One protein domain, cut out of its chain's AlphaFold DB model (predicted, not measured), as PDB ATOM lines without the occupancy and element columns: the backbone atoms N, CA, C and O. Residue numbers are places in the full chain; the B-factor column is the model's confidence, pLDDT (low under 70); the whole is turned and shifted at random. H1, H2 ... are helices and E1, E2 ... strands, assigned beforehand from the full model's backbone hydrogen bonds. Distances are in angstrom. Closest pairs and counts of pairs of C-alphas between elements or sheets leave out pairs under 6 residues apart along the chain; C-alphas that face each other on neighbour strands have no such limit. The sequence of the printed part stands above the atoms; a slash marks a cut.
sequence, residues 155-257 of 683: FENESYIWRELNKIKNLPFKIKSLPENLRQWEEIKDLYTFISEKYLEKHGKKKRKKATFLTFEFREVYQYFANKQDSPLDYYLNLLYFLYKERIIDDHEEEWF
ATOM      1  N   PHE A 155      63.483  33.071 141.507       88.31
ATOM      2  CA  PHE A 155      62.478  32.204 142.123       88.31
ATOM      3  C   PHE A 155      61.689  32.913 143.248       88.31
ATOM      4  O   PHE A 155      60.596  32.500 143.598       88.31
ATOM      5  N   GLU A 156      62.185  34.039 143.755       88.00
ATOM      6  CA  GLU A 156      61.495  34.877 144.746       88.00
ATOM      7  C   GLU A 156      60.469  35.832 144.104       88.00
ATOM      8  O   GLU A 156      59.706  36.512 144.788       88.00
ATOM      9  N   ASN A 157      60.459  35.931 142.772       88.56
ATOM     10  CA  ASN A 157      59.647  36.893 142.037       88.56
ATOM     11  C   ASN A 157      58.455  36.208 141.358       88.56
ATOM     12  O   ASN A 157      58.540  35.797 140.197       88.56
ATOM     13  N   GLU A 158      57.309  36.157 142.041       88.94
ATOM     14  CA  GLU A 158      56.080  35.558 141.495       88.94
ATOM     15  C   GLU A 158      55.695  36.139 140.129       88.94
ATOM     16  O   GLU A 158      55.281  35.425 139.212       88.94
ATOM     17  N   SER A 159      55.852  37.452 139.973       88.88
ATOM     18  CA  SER A 159      55.484  38.139 138.743       88.88
ATOM     19  C   SER A 159      56.382  37.720 137.571       88.88
ATOM     20  O   SER A 159      55.897  37.608 136.445       88.88
ATOM     21  N   TYR A 160      57.668  37.457 137.818       90.19
ATOM     22  CA  TYR A 160      58.602  36.917 136.828       90.19
ATOM     23  C   TYR A 160      58.220  35.482 136.455       90.19
ATOM     24  O   TYR A 160      58.074  35.178 135.269       90.19
ATOM     25  N   ILE A 161      57.969  34.635 137.458       91.19
ATOM     26  CA  ILE A 161      57.555  33.240 137.270       91.19
ATOM     27  C   ILE A 161      56.297  33.167 136.400       91.19
ATOM     28  O   ILE A 161      56.276  32.456 135.390       91.19
ATOM     29  N   TRP A 162      55.269  33.948 136.739       91.69
ATOM     30  CA  TRP A 162      54.015  33.992 135.992       91.69
ATOM     31  C   TRP A 162      54.221  34.415 134.532       91.69
ATOM     32  O   TRP A 162      53.653  33.802 133.626       91.69
ATOM     33  N   ARG A 163      55.056  35.430 134.266       90.44
ATOM     34  CA  ARG A 163      55.333  35.885 132.890       90.44
ATOM     35  C   ARG A 163      56.029  34.820 132.070       90.44
ATOM     36  O   ARG A 163      55.618  34.568 130.943       90.44
ATOM     37  N   GLU A 164      57.100  34.239 132.597       91.38
ATOM     38  CA  GLU A 164      57.897  33.264 131.855       91.38
ATOM     39  C   GLU A 164      57.089  31.998 131.569       91.38
ATOM     40  O   GLU A 164      57.087  31.509 130.437       91.38
ATOM     41  N   LEU A 165      56.288  31.539 132.535       91.50
ATOM     42  CA  LEU A 165      55.334  30.455 132.311       91.50
ATOM     43  C   LEU A 165      54.342  30.804 131.199       91.50
ATOM     44  O   LEU A 165      54.156  30.014 130.275       91.50
ATOM     45  N   ASN A 166      53.743  31.993 131.212       90.75
ATOM     46  CA  ASN A 166      52.764  32.363 130.189       90.75
ATOM     47  C   ASN A 166      53.378  32.663 128.812       90.75
ATOM     48  O   ASN A 166      52.719  32.433 127.798       90.75
ATOM     49  N   LYS A 167      54.659  33.051 128.736       89.69
ATOM     50  CA  LYS A 167      55.421  33.072 127.473       89.69
ATOM     51  C   LYS A 167      55.589  31.675 126.883       89.69
ATOM     52  O   LYS A 167      55.532  31.526 125.663       89.69
ATOM     53  N   ILE A 168      55.826  30.675 127.736       90.25
ATOM     54  CA  ILE A 168      55.985  29.278 127.318       90.25
ATOM     55  C   ILE A 168      54.641  28.714 126.865       90.25
ATOM     56  O   ILE A 168      54.561  28.179 125.763       90.25
ATOM     57  N   LYS A 169      53.606  28.838 127.702       88.19
ATOM     58  CA  LYS A 169      52.300  28.210 127.474       88.19
ATOM     59  C   LYS A 169      51.478  28.898 126.383       88.19
ATOM     60  O   LYS A 169      50.776  28.214 125.653       88.19
ATOM     61  N   ASN A 170      51.550  30.231 126.304       86.38
ATOM     62  CA  ASN A 170      50.749  31.076 125.411       86.38
ATOM     63  C   ASN A 170      49.248  30.723 125.387       86.38
ATOM     64  O   ASN A 170      48.641  30.622 124.323       86.38
ATOM     65  N   LEU A 171      48.650  30.510 126.558       84.12
ATOM     66  CA  LEU A 171      47.234  30.159 126.656       84.12
ATOM     67  C   LEU A 171      46.335  31.402 126.541       84.12
ATOM     68  O   LEU A 171      46.783  32.517 126.838       84.12
ATOM     69  N   PRO A 172      45.074  31.226 126.104       85.75
ATOM     70  CA  PRO A 172      44.110  32.311 126.040       85.75
ATOM     71  C   PRO A 172      43.702  32.793 127.437       85.75
ATOM     72  O   PRO A 172      43.370  32.017 128.335       85.75
ATOM     73  N   PHE A 173      43.667  34.111 127.580       90.81
ATOM     74  CA  PHE A 173      43.147  34.834 128.731       90.81
ATOM     75  C   PHE A 173      41.811  35.480 128.391       90.81
ATOM     76  O   PHE A 173      41.511  35.765 127.229       90.81
ATOM     77  N   LYS A 174      41.024  35.776 129.426       90.50
ATOM     78  CA  LYS A 174      39.843  36.635 129.351       90.50
ATOM     79  C   LYS A 174      40.053  37.901 130.173       90.50
ATOM     80  O   LYS A 174      40.610  37.851 131.262       90.50
ATOM     81  N   ILE A 175      39.555  39.027 129.678       91.00
ATOM     82  CA  ILE A 175      39.515  40.300 130.397       91.00
ATOM     83  C   ILE A 175      38.062  40.724 130.628       91.00
ATOM     84  O   ILE A 175      37.239  40.739 129.704       91.00
ATOM     85  N   LYS A 176      37.739  41.035 131.887       87.88
ATOM     86  CA  LYS A 176      36.438  41.579 132.303       87.88
ATOM     87  C   LYS A 176      36.346  43.070 131.969       87.88
ATOM     88  O   LYS A 176      37.317  43.704 131.563       87.88
ATOM     89  N   SER A 177      35.168  43.659 132.164       85.44
ATOM     90  CA  SER A 177      34.998  45.109 132.053       85.44
ATOM     91  C   SER A 177      35.917  45.853 133.026       85.44
ATOM     92  O   SER A 177      35.918  45.549 134.220       85.44
ATOM     93  N   LEU A 178      36.637  46.860 132.529       87.25
ATOM     94  CA  LEU A 178      37.585  47.614 133.343       87.25
ATOM     95  C   LEU A 178      36.870  48.440 134.440       87.25
ATOM     96  O   LEU A 178      35.947  49.195 134.090       87.25
ATOM     97  N   PRO A 179      37.291  48.335 135.721       89.31
ATOM     98  CA  PRO A 179      36.804  49.176 136.817       89.31
ATOM     99  C   PRO A 179      36.995  50.670 136.541       89.31
ATOM    100  O   PRO A 179      37.980  51.062 135.915       89.31
ATOM    101  N   GLU A 180      36.080  51.512 137.027       86.19
ATOM    102  CA  GLU A 180      36.079  52.949 136.709       86.19
ATOM    103  C   GLU A 180      37.373  53.650 137.151       86.19
ATOM    104  O   GLU A 180      37.982  54.379 136.374       86.19
ATOM    105  N   ASN A 181      37.869  53.324 138.345       86.19
ATOM    106  CA  ASN A 181      39.096  53.891 138.908       86.19
ATOM    107  C   ASN A 181      40.385  53.472 138.171       86.19
ATOM    108  O   ASN A 181      41.444  54.042 138.414       86.19
ATOM    109  N   LEU A 182      40.321  52.480 137.274       91.44
ATOM    110  CA  LEU A 182      41.454  52.085 136.431       91.44
ATOM    111  C   LEU A 182      41.387  52.682 135.017       91.44
ATOM    112  O   LEU A 182      42.391  52.681 134.312       91.44
ATOM    113  N   ARG A 183      40.235  53.228 134.596       89.06
ATOM    114  CA  ARG A 183      40.043  53.811 133.250       89.06
ATOM    115  C   ARG A 183      40.804  55.112 133.024       89.06
ATOM    116  O   ARG A 183      41.000  55.503 131.874       89.06
ATOM    117  N   GLN A 184      41.193  55.781 134.102       88.88
ATOM    118  CA  GLN A 184      41.940  57.035 134.055       88.88
ATOM    119  C   GLN A 184      43.400  56.865 133.624       88.88
ATOM    120  O   GLN A 184      44.004  57.816 133.120       88.88
ATOM    121  N   TRP A 185      43.945  55.658 133.795       93.81
ATOM    122  CA  TRP A 185      45.319  55.323 133.449       93.81
ATOM    123  C   TRP A 185      45.411  54.935 131.976       93.81
ATOM    124  O   TRP A 185      44.811  53.950 131.533       93.81
ATOM    125  N   GLU A 186      46.158  55.725 131.211       92.00
ATOM    126  CA  GLU A 186      46.320  55.550 129.766       92.00
ATOM    127  C   GLU A 186      46.856  54.165 129.414       92.00
ATOM    128  O   GLU A 186      46.343  53.544 128.492       92.00
ATOM    129  N   GLU A 187      47.810  53.626 130.173       91.50
ATOM    130  CA  GLU A 187      48.419  52.326 129.880       91.50
ATOM    131  C   GLU A 187      47.405  51.178 129.948       91.50
ATOM    132  O   GLU A 187      47.398  50.287 129.096       91.50
ATOM    133  N   ILE A 188      46.516  51.221 130.944       92.62
ATOM    134  CA  ILE A 188      45.469  50.215 131.144       92.62
ATOM    135  C   ILE A 188      44.374  50.381 130.082       92.62
ATOM    136  O   ILE A 188      43.886  49.400 129.514       92.62
ATOM    137  N   LYS A 189      44.004  51.629 129.777       91.69
ATOM    138  CA  LYS A 189      43.020  51.949 128.739       91.69
ATOM    139  C   LYS A 189      43.501  51.531 127.349       91.69
ATOM    140  O   LYS A 189      42.723  50.952 126.592       91.69
ATOM    141  N   ASP A 190      44.764  51.787 127.028       90.94
ATOM    142  CA  ASP A 190      45.413  51.396 125.776       90.94
ATOM    143  C   ASP A 190      45.405  49.878 125.603       90.94
ATOM    144  O   ASP A 190      44.998  49.380 124.554       90.94
ATOM    145  N   LEU A 191      45.793  49.140 126.651       91.62
ATOM    146  CA  LEU A 191      45.746  47.680 126.660       91.62
ATOM    147  C   LEU A 191      44.324  47.166 126.399       91.62
ATOM    148  O   LEU A 191      44.118  46.300 125.548       91.62
ATOM    149  N   TYR A 192      43.330  47.718 127.099       91.50
ATOM    150  CA  TYR A 192      41.936  47.308 126.938       91.50
ATOM    151  C   TYR A 192      41.399  47.613 125.531       91.50
ATOM    152  O   TYR A 192      40.679  46.795 124.949       91.50
ATOM    153  N   THR A 193      41.752  48.768 124.961       91.25
ATOM    154  CA  THR A 193      41.419  49.126 123.576       91.25
ATOM    155  C   THR A 193      42.054  48.155 122.588       91.25
ATOM    156  O   THR A 193      41.340  47.607 121.749       91.25
ATOM    157  N   PHE A 194      43.349  47.867 122.733       92.06
ATOM    158  CA  PHE A 194      44.061  46.922 121.877       92.06
ATOM    159  C   PHE A 194      43.413  45.529 121.898       92.06
ATOM    160  O   PHE A 194      43.084  44.980 120.844       92.06
ATOM    161  N   ILE A 195      43.138  44.983 123.090       91.00
ATOM    162  CA  ILE A 195      42.452  43.687 123.232       91.00
ATOM    163  C   ILE A 195      41.056  43.743 122.594       91.00
ATOM    164  O   ILE A 195      40.649  42.821 121.888       91.00
ATOM    165  N   SER A 196      40.323  44.843 122.790       87.62
ATOM    166  CA  SER A 196      38.993  45.037 122.199       87.62
ATOM    167  C   SER A 196      39.012  45.045 120.669       87.62
ATOM    168  O   SER A 196      38.083  44.526 120.046       87.62
ATOM    169  N   GLU A 197      40.027  45.653 120.060       89.25
ATOM    170  CA  GLU A 197      40.214  45.690 118.608       89.25
ATOM    171  C   GLU A 197      40.579  44.308 118.066       89.25
ATOM    172  O   GLU A 197      39.918  43.822 117.148       89.25
ATOM    173  N   LYS A 198      41.529  43.617 118.703       87.06
ATOM    174  CA  LYS A 198      41.918  42.246 118.338       87.06
ATOM    175  C   LYS A 198      40.760  41.258 118.446       87.06
ATOM    176  O   LYS A 198      40.521  40.466 117.535       87.06
ATOM    177  N   TYR A 199      39.970  41.349 119.511       85.06
ATOM    178  CA  TYR A 199      38.772  40.528 119.674       85.06
ATOM    179  C   TYR A 199      37.739  40.791 118.566       85.06
ATOM    180  O   TYR A 199      37.095  39.869 118.057       85.06
ATOM    181  N   LEU A 200      37.575  42.055 118.156       84.75
ATOM    182  CA  LEU A 200      36.693  42.423 117.047       84.75
ATOM    183  C   LEU A 200      37.167  41.872 115.701       84.75
ATOM    184  O   LEU A 200      36.314  41.448 114.918       84.75
ATOM    185  N   GLU A 201      38.477  41.876 115.444       84.50
ATOM    186  CA  GLU A 201      39.079  41.254 114.259       84.50
ATOM    187  C   GLU A 201      38.760  39.751 114.208       84.50
ATOM    188  O   GLU A 201      38.335  39.258 113.163       84.50
ATOM    189  N   LYS A 202      38.874  39.042 115.343       82.38
ATOM    190  CA  LYS A 202      38.639  37.587 115.431       82.38
ATOM    191  C   LYS A 202      37.154  37.184 115.387       82.38
ATOM    192  O   LYS A 202      36.807  36.188 114.755       82.38
ATOM    193  N   HIS A 203      36.253  37.930 116.038       77.56
ATOM    194  CA  HIS A 203      34.865  37.480 116.277       77.56
ATOM    195  C   HIS A 203      33.758  38.371 115.678       77.56
ATOM    196  O   HIS A 203      32.580  37.993 115.696       77.56
ATOM    197  N   GLY A 204      34.100  39.539 115.130       74.69
ATOM    198  CA  GLY A 204      33.164  40.467 114.489       74.69
ATOM    199  C   GLY A 204      32.279  41.289 115.445       74.69
ATOM    200  O   GLY A 204      31.980  40.922 116.585       74.69
ATOM    201  N   LYS A 205      31.774  42.436 114.955       67.19
ATOM    202  CA  LYS A 205      31.056  43.460 115.756       67.19
ATOM    203  C   LYS A 205      29.782  42.971 116.466       67.19
ATOM    204  O   LYS A 205      29.412  43.530 117.498       67.19
ATOM    205  N   LYS A 206      29.093  41.953 115.931       59.75
ATOM    206  CA  LYS A 206      27.842  41.418 116.508       59.75
ATOM    207  C   LYS A 206      28.074  40.586 117.777       59.75
ATOM    208  O   LYS A 206      27.214  40.614 118.652       59.75
ATOM    209  N   LYS A 207      29.211  39.884 117.892       60.72
ATOM    210  CA  LYS A 207      29.543  39.062 119.070       60.72
ATOM    211  C   LYS A 207      30.022  39.910 120.256       60.72
ATOM    212  O   LYS A 207      29.595  39.650 121.371       60.72
ATOM    213  N   ARG A 208      30.753  41.011 120.017       61.72
ATOM    214  CA  ARG A 208      31.198  41.947 121.077       61.72
ATOM    215  C   ARG A 208      30.053  42.514 121.925       61.72
ATOM    216  O   ARG A 208      30.187  42.594 123.135       61.72
ATOM    217  N   LYS A 209      28.920  42.892 121.318       61.03
ATOM    218  CA  LYS A 209      27.775  43.463 122.064       61.03
ATOM    219  C   LYS A 209      27.097  42.470 123.019       61.03
ATOM    220  O   LYS A 209      26.305  42.897 123.849       61.03
ATOM    221  N   LYS A 210      27.360  41.168 122.862       59.72
ATOM    222  CA  LYS A 210      26.780  40.091 123.674       59.72
ATOM    223  C   LYS A 210      27.799  39.421 124.602       59.72
ATOM    224  O   LYS A 210      27.394  38.606 125.421       59.72
ATOM    225  N   ALA A 211      29.088  39.717 124.447       63.91
ATOM    226  CA  ALA A 211      30.151  39.072 125.202       63.91
ATOM    227  C   ALA A 211      30.289  39.716 126.588       63.91
ATOM    228  O   ALA A 211      30.361  40.939 126.706       63.91
ATOM    229  N   THR A 212      30.323  38.890 127.633       69.50
ATOM    230  CA  THR A 212      30.546  39.313 129.026       69.50
ATOM    231  C   THR A 212      32.026  39.556 129.340       69.50
ATOM    232  O   THR A 212      32.342  40.224 130.321       69.50
ATOM    233  N   PHE A 213      32.930  39.055 128.496       80.31
ATOM    234  CA  PHE A 213      34.380  39.224 128.570       80.31
ATOM    235  C   PHE A 213      34.990  39.211 127.159       80.31
ATOM    236  O   PHE A 213      34.356  38.758 126.205       80.31
ATOM    237  N   LEU A 214      36.218  39.713 127.028       87.81
ATOM    238  CA  LEU A 214      37.005  39.653 125.789       87.81
ATOM    239  C   LEU A 214      38.131  38.636 125.963       87.81
ATOM    240  O   LEU A 214      38.670  38.542 127.061       87.81
ATOM    241  N   THR A 215      38.501  37.907 124.914       88.12
ATOM    242  CA  THR A 215      39.601  36.928 124.947       88.12
ATOM    243  C   THR A 215      40.816  37.399 124.149       88.12
ATOM    244  O   THR A 215      40.670  38.133 123.167       88.12
ATOM    245  N   PHE A 216      42.015  37.004 124.578       89.88
ATOM    246  CA  PHE A 216      43.287  37.304 123.906       89.88
ATOM    247  C   PHE A 216      44.360  36.266 124.251       89.88
ATOM    248  O   PHE A 216      44.264  35.602 125.280       89.88
ATOM    249  N   GLU A 217      45.404  36.150 123.431       88.81
ATOM    250  CA  GLU A 217      46.566  35.302 123.738       88.81
ATOM    251  C   GLU A 217      47.708  36.116 124.358       88.81
ATOM    252  O   GLU A 217      47.965  37.258 123.962       88.81
ATOM    253  N   PHE A 218      48.453  35.519 125.296       90.00
ATOM    254  CA  PHE A 218      49.545  36.209 125.995       90.00
ATOM    255  C   PHE A 218      50.592  36.806 125.038       90.00
ATOM    256  O   PHE A 218      51.027  37.946 125.213       90.00
ATOM    257  N   ARG A 219      50.980  36.068 123.991       89.44
ATOM    258  CA  ARG A 219      51.981  36.501 123.007       89.44
ATOM    259  C   ARG A 219      51.538  37.738 122.225       89.44
ATOM    260  O   ARG A 219      52.397  38.550 121.888       89.44
ATOM    261  N   GLU A 220      50.243  37.909 121.960       90.00
ATOM    262  CA  GLU A 220      49.717  39.085 121.249       90.00
ATOM    263  C   GLU A 220      49.950  40.359 122.065       90.00
ATOM    264  O   GLU A 220      50.469  41.352 121.551       90.00
ATOM    265  N   VAL A 221      49.630  40.307 123.360       90.44
ATOM    266  CA  VAL A 221      49.843  41.419 124.295       90.44
ATOM    267  C   VAL A 221      51.332  41.643 124.558       90.44
ATOM    268  O   VAL A 221      51.790  42.786 124.576       90.44
ATOM    269  N   TYR A 222      52.115  40.568 124.684       90.62
ATOM    270  CA  TYR A 222      53.567  40.659 124.823       90.62
ATOM    271  C   TYR A 222      54.207  41.395 123.637       90.62
ATOM    272  O   TYR A 222      54.994  42.316 123.838       90.62
ATOM    273  N   GLN A 223      53.856  41.025 122.402       90.38
ATOM    274  CA  GLN A 223      54.381  41.671 121.195       90.38
ATOM    275  C   GLN A 223      53.930  43.129 121.079       90.38
ATOM    276  O   GLN A 223      54.724  43.981 120.684       90.38
ATOM    277  N   TYR A 224      52.681  43.428 121.445       90.69
ATOM    278  CA  TYR A 224      52.178  44.799 121.483       90.69
ATOM    279  C   TYR A 224      53.032  45.692 122.390       90.69
ATOM    280  O   TYR A 224      53.478  46.755 121.957       90.69
ATOM    281  N   PHE A 225      53.326  45.243 123.614       89.81
ATOM    282  CA  PHE A 225      54.167  46.006 124.534       89.81
ATOM    283  C   PHE A 225      55.644  46.012 124.145       89.81
ATOM    284  O   PHE A 225      56.291  47.042 124.299       89.81
ATOM    285  N   ALA A 226      56.175  44.920 123.589       87.88
ATOM    286  CA  ALA A 226      57.564  44.859 123.132       87.88
ATOM    287  C   ALA A 226      57.868  45.869 122.010       87.88
ATOM    288  O   ALA A 226      59.010  46.294 121.857       87.88
ATOM    289  N   ASN A 227      56.847  46.274 121.250       87.00
ATOM    290  CA  ASN A 227      56.964  47.278 120.196       87.00
ATOM    291  C   ASN A 227      56.798  48.727 120.700       87.00
ATOM    292  O   ASN A 227      57.036  49.658 119.928       87.00
ATOM    293  N   LYS A 228      56.395  48.953 121.961       83.31
ATOM    294  CA  LYS A 228      56.321  50.303 122.545       83.31
ATOM    295  C   LYS A 228      57.717  50.762 122.981       83.31
ATOM    296  O   LYS A 228      58.404  50.056 123.708       83.31
ATOM    297  N   GLN A 229      58.113  51.971 122.579       73.38
ATOM    298  CA  GLN A 229      59.391  52.581 122.988       73.38
ATOM    299  C   GLN A 229      59.281  53.429 124.266       73.38
ATOM    300  O   GLN A 229      60.294  53.771 124.867       73.38
ATOM    301  N   ASP A 230      58.061  53.760 124.695       72.19
ATOM    302  CA  ASP A 230      57.825  54.779 125.725       72.19
ATOM    303  C   ASP A 230      58.146  54.327 127.157       72.19
ATOM    304  O   ASP A 230      58.216  55.161 128.058       72.19
ATOM    305  N   SER A 231      58.243  53.023 127.432       76.81
ATOM    306  CA  SER A 231      58.522  52.499 128.780       76.81
ATOM    307  C   SER A 231      59.140  51.099 128.717       76.81
ATOM    308  O   SER A 231      58.935  50.404 127.719       76.81
ATOM    309  N   PRO A 232      59.859  50.654 129.766       84.94
ATOM    310  CA  PRO A 232      60.434  49.314 129.805       84.94
ATOM    311  C   PRO A 232      59.362  48.234 129.622       84.94
ATOM    312  O   PRO A 232      58.301  48.291 130.241       84.94
ATOM    313  N   LEU A 233      59.655  47.211 128.812       87.06
ATOM    314  CA  LEU A 233      58.756  46.067 128.622       87.06
ATOM    315  C   LEU A 233      58.390  45.406 129.957       87.06
ATOM    316  O   LEU A 233      57.246  45.003 130.156       87.06
ATOM    317  N   ASP A 234      59.349  45.330 130.881       87.06
ATOM    318  CA  ASP A 234      59.127  44.710 132.182       87.06
ATOM    319  C   ASP A 234      58.029  45.415 132.991       87.06
ATOM    320  O   ASP A 234      57.181  44.750 133.581       87.06
ATOM    321  N   TYR A 235      57.937  46.746 132.935       90.44
ATOM    322  CA  TYR A 235      56.854  47.488 133.584       90.44
ATOM    323  C   TYR A 235      55.467  47.064 133.073       90.44
ATOM    324  O   TYR A 235      54.561  46.798 133.861       90.44
ATOM    325  N   TYR A 236      55.284  46.938 131.757       90.94
ATOM    326  CA  TYR A 236      53.983  46.547 131.207       90.94
ATOM    327  C   TYR A 236      53.597  45.115 131.580       90.94
ATOM    328  O   TYR A 236      52.422  44.827 131.807       90.94
ATOM    329  N   LEU A 237      54.575  44.216 131.679       91.00
ATOM    330  CA  LEU A 237      54.324  42.849 132.124       91.00
ATOM    331  C   LEU A 237      54.024  42.777 133.634       91.00
ATOM    332  O   LEU A 237      53.199  41.959 134.038       91.00
ATOM    333  N   ASN A 238      54.616  43.664 134.444       91.62
ATOM    334  CA  ASN A 238      54.259  43.877 135.854       91.62
ATOM    335  C   ASN A 238      52.810  44.334 135.988       91.62
ATOM    336  O   ASN A 238      52.054  43.793 136.791       91.62
ATOM    337  N   LEU A 239      52.414  45.302 135.164       92.44
ATOM    338  CA  LEU A 239      51.051  45.810 135.131       92.44
ATOM    339  C   LEU A 239      50.058  44.726 134.685       92.44
ATOM    340  O   LEU A 239      48.968  44.620 135.241       92.44
ATOM    341  N   LEU A 240      50.435  43.882 133.722       92.50
ATOM    342  CA  LEU A 240      49.608  42.756 133.285       92.50
ATOM    343  C   LEU A 240      49.418  41.722 134.404       92.50
ATOM    344  O   LEU A 240      48.301  41.251 134.617       92.50
ATOM    345  N   TYR A 241      50.487  41.404 135.135       93.25
ATOM    346  CA  TYR A 241      50.430  40.520 136.297       93.25
ATOM    347  C   TYR A 241      49.573  41.103 137.434       93.25
ATOM    348  O   TYR A 241      48.775  40.382 138.029       93.25
ATOM    349  N   PHE A 242      49.664  42.412 137.681       93.81
ATOM    350  CA  PHE A 242      48.767  43.123 138.596       93.81
ATOM    351  C   PHE A 242      47.293  42.923 138.202       93.81
ATOM    352  O   PHE A 242      46.486  42.482 139.015       93.81
ATOM    353  N   LEU A 243      46.944  43.150 136.931       93.19
ATOM    354  CA  LEU A 243      45.573  42.943 136.445       93.19
ATOM    355  C   LEU A 243      45.107  41.481 136.572       93.19
ATOM    356  O   LEU A 243      43.911  41.239 136.748       93.19
ATOM    357  N   TYR A 244      46.030  40.520 136.475       92.00
ATOM    358  CA  TYR A 244      45.753  39.103 136.705       92.00
ATOM    359  C   TYR A 244      45.438  38.807 138.178       92.00
ATOM    360  O   TYR A 244      44.391  38.238 138.479       92.00
ATOM    361  N   LYS A 245      46.286  39.246 139.117       90.12
ATOM    362  CA  LYS A 245      46.055  39.034 140.559       90.12
ATOM    363  C   LYS A 245      44.776  39.715 141.057       90.12
ATOM    364  O   LYS A 245      44.032  39.111 141.827       90.12
ATOM    365  N   GLU A 246      44.443  40.890 140.522       90.81
ATOM    366  CA  GLU A 246      43.178  41.590 140.801       90.81
ATOM    367  C   GLU A 246      41.949  40.969 140.097       90.81
ATOM    368  O   GLU A 246      40.848  41.530 140.138       90.81
ATOM    369  N   ARG A 247      42.100  39.814 139.427       89.62
ATOM    370  CA  ARG A 247      41.036  39.076 138.712       89.62
ATOM    371  C   ARG A 247      40.303  39.905 137.654       89.62
ATOM    372  O   ARG A 247      39.128  39.654 137.343       89.62
ATOM    373  N   ILE A 248      40.974  40.917 137.108       91.69
ATOM    374  CA  ILE A 248      40.503  41.684 135.948       91.69
ATOM    375  C   ILE A 248      40.800  40.880 134.685       91.69
ATOM    376  O   ILE A 248      39.952  40.793 133.790       91.69
ATOM    377  N   ILE A 249      41.985  40.269 134.653       91.69
ATOM    378  CA  ILE A 249      42.394  39.252 133.692       91.69
ATOM    379  C   ILE A 249      42.342  37.898 134.399       91.69
ATOM    380  O   ILE A 249      42.833  37.768 135.510       91.69
ATOM    381  N   ASP A 250      41.756  36.899 133.752       89.00
ATOM    382  CA  ASP A 250      41.662  35.528 134.257       89.00
ATOM    383  C   ASP A 250      41.979  34.544 133.124       89.00
ATOM    384  O   ASP A 250      41.868  34.882 131.942       89.00
ATOM    385  N   ASP A 251      42.309  33.302 133.466       86.88
ATOM    386  CA  ASP A 251      42.481  32.229 132.487       86.88
ATOM    387  C   ASP A 251      41.158  31.918 131.747       86.88
ATOM    388  O   ASP A 251      40.054  31.977 132.319       86.88
ATOM    389  N   HIS A 252      41.248  31.583 130.454       84.38
ATOM    390  CA  HIS A 252      40.112  31.128 129.646       84.38
ATOM    391  C   HIS A 252      40.244  29.638 129.295       84.38
ATOM    392  O   HIS A 252      40.916  29.265 128.340       84.38
ATOM    393  N   GLU A 253      39.583  28.786 130.084       76.94
ATOM    394  CA  GLU A 253      39.793  27.327 130.065       76.94
ATOM    395  C   GLU A 253      39.244  26.603 128.821       76.94
ATOM    396  O   GLU A 253      39.698  25.514 128.481       76.94
ATOM    397  N   GLU A 254      38.282  27.205 128.114       65.69
ATOM    398  CA  GLU A 254      37.521  26.545 127.040       65.69
ATOM    399  C   GLU A 254      38.321  26.340 125.732       65.69
ATOM    400  O   GLU A 254      37.890  25.575 124.872       65.69
ATOM    401  N   GLU A 255      39.499  26.966 125.586       63.38
ATOM    402  CA  GLU A 255      40.283  26.993 124.334       63.38
ATOM    403  C   GLU A 255      41.777  26.635 124.519       63.38
ATOM    404  O   GLU A 255      42.624  27.036 123.724       63.38
ATOM    405  N   TRP A 256      42.148  25.887 125.565       69.00
ATOM    406  CA  TRP A 256      43.565  25.681 125.903       69.00
ATOM    407  C   TRP A 256      44.408  24.888 124.889       69.00
ATOM    408  O   TRP A 256      45.606  25.146 124.796       69.00
ATOM    409  N   PHE A 257      43.850  23.923 124.145       68.12
ATOM    410  CA  PHE A 257      44.652  23.063 123.260       68.12
ATOM    411  C   PHE A 257      43.938  22.698 121.960       68.12
ATOM    412  O   PHE A 257      42.796  22.241 121.979       68.12
TER     413      PHE A 257
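Overview. This is residues 155 to 257 of the 683 residues of the protein "RING-type domain-containing protein" of Candidatus Lokiarchaeota archaeon (UniProt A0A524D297). A small wall of three short strands has H2 and H5 over one face; H1 and the hairpin of H4 and H5 gather at one end of the longest axis, and short H3 lies at the other. The 103 printed residues include five helices and three strands, in the order H1 E1 H2 H3 E2 H4 H5 E3, mostly helix. The antiparallel sheet runs E2 E1 E3. The whole is compact, radius of gyration of the C-alphas 13.5 A, spanning 43 by 35 by 25 A.

Arrangement. After H1, residues 158 to 169, comes E1, residues 172 to 175, the inner strand between E2, residues 214 to 217, and E3, residues 249 to 251. N 173 and O 216 are within hydrogen-bond range at 2.8 A, as are N 174 and O 250 at 2.8 A. H2, residues 186 to 203, is on the sheet, over E2 and E1, at a height of 8.4 A, making two layers, helix on sheet. H3, residues 205 to 208, is close to H2 but not clearly touching, closest C-alphas Leu 200 and Arg 208, 6.8 A. H4, residues 218 to 226, and H5, residues 233 to 245, form a helical hairpin, closest C-alphas Ala 226 and Leu 233, 5.7 A. E2, H4, H5 and E3 form a split strand-helix-strand unit, two same-way strands with E1 between them, its crossover right-handed. H5 is on the same face as H2, over E3. H1, with residues 159 to 163 alone, touches H5 about perpendicular at 84 degrees, closest C-alphas Ser 159 and Tyr 241, 6.1 A. Every O i to N i+4 pair is within range in H1, H2, H4 and H5; H3 is too short for one.

Along the chain. H1, 16.3 A long, begins at C-alpha 158 (56.080, 35.558, 141.495). H2 measures 25.3 A and H5 18.8 A. E3 ends at C-alpha 251 (42.481, 32.229, 132.487).

Size, cuts and confidence. The farthest C-alphas, Glu 156 and Lys 206, are 44.4 A apart. The printed part has no cut and no long link. The model's pLDDT is under 70 at residues 205 to 212 and 254 to 257.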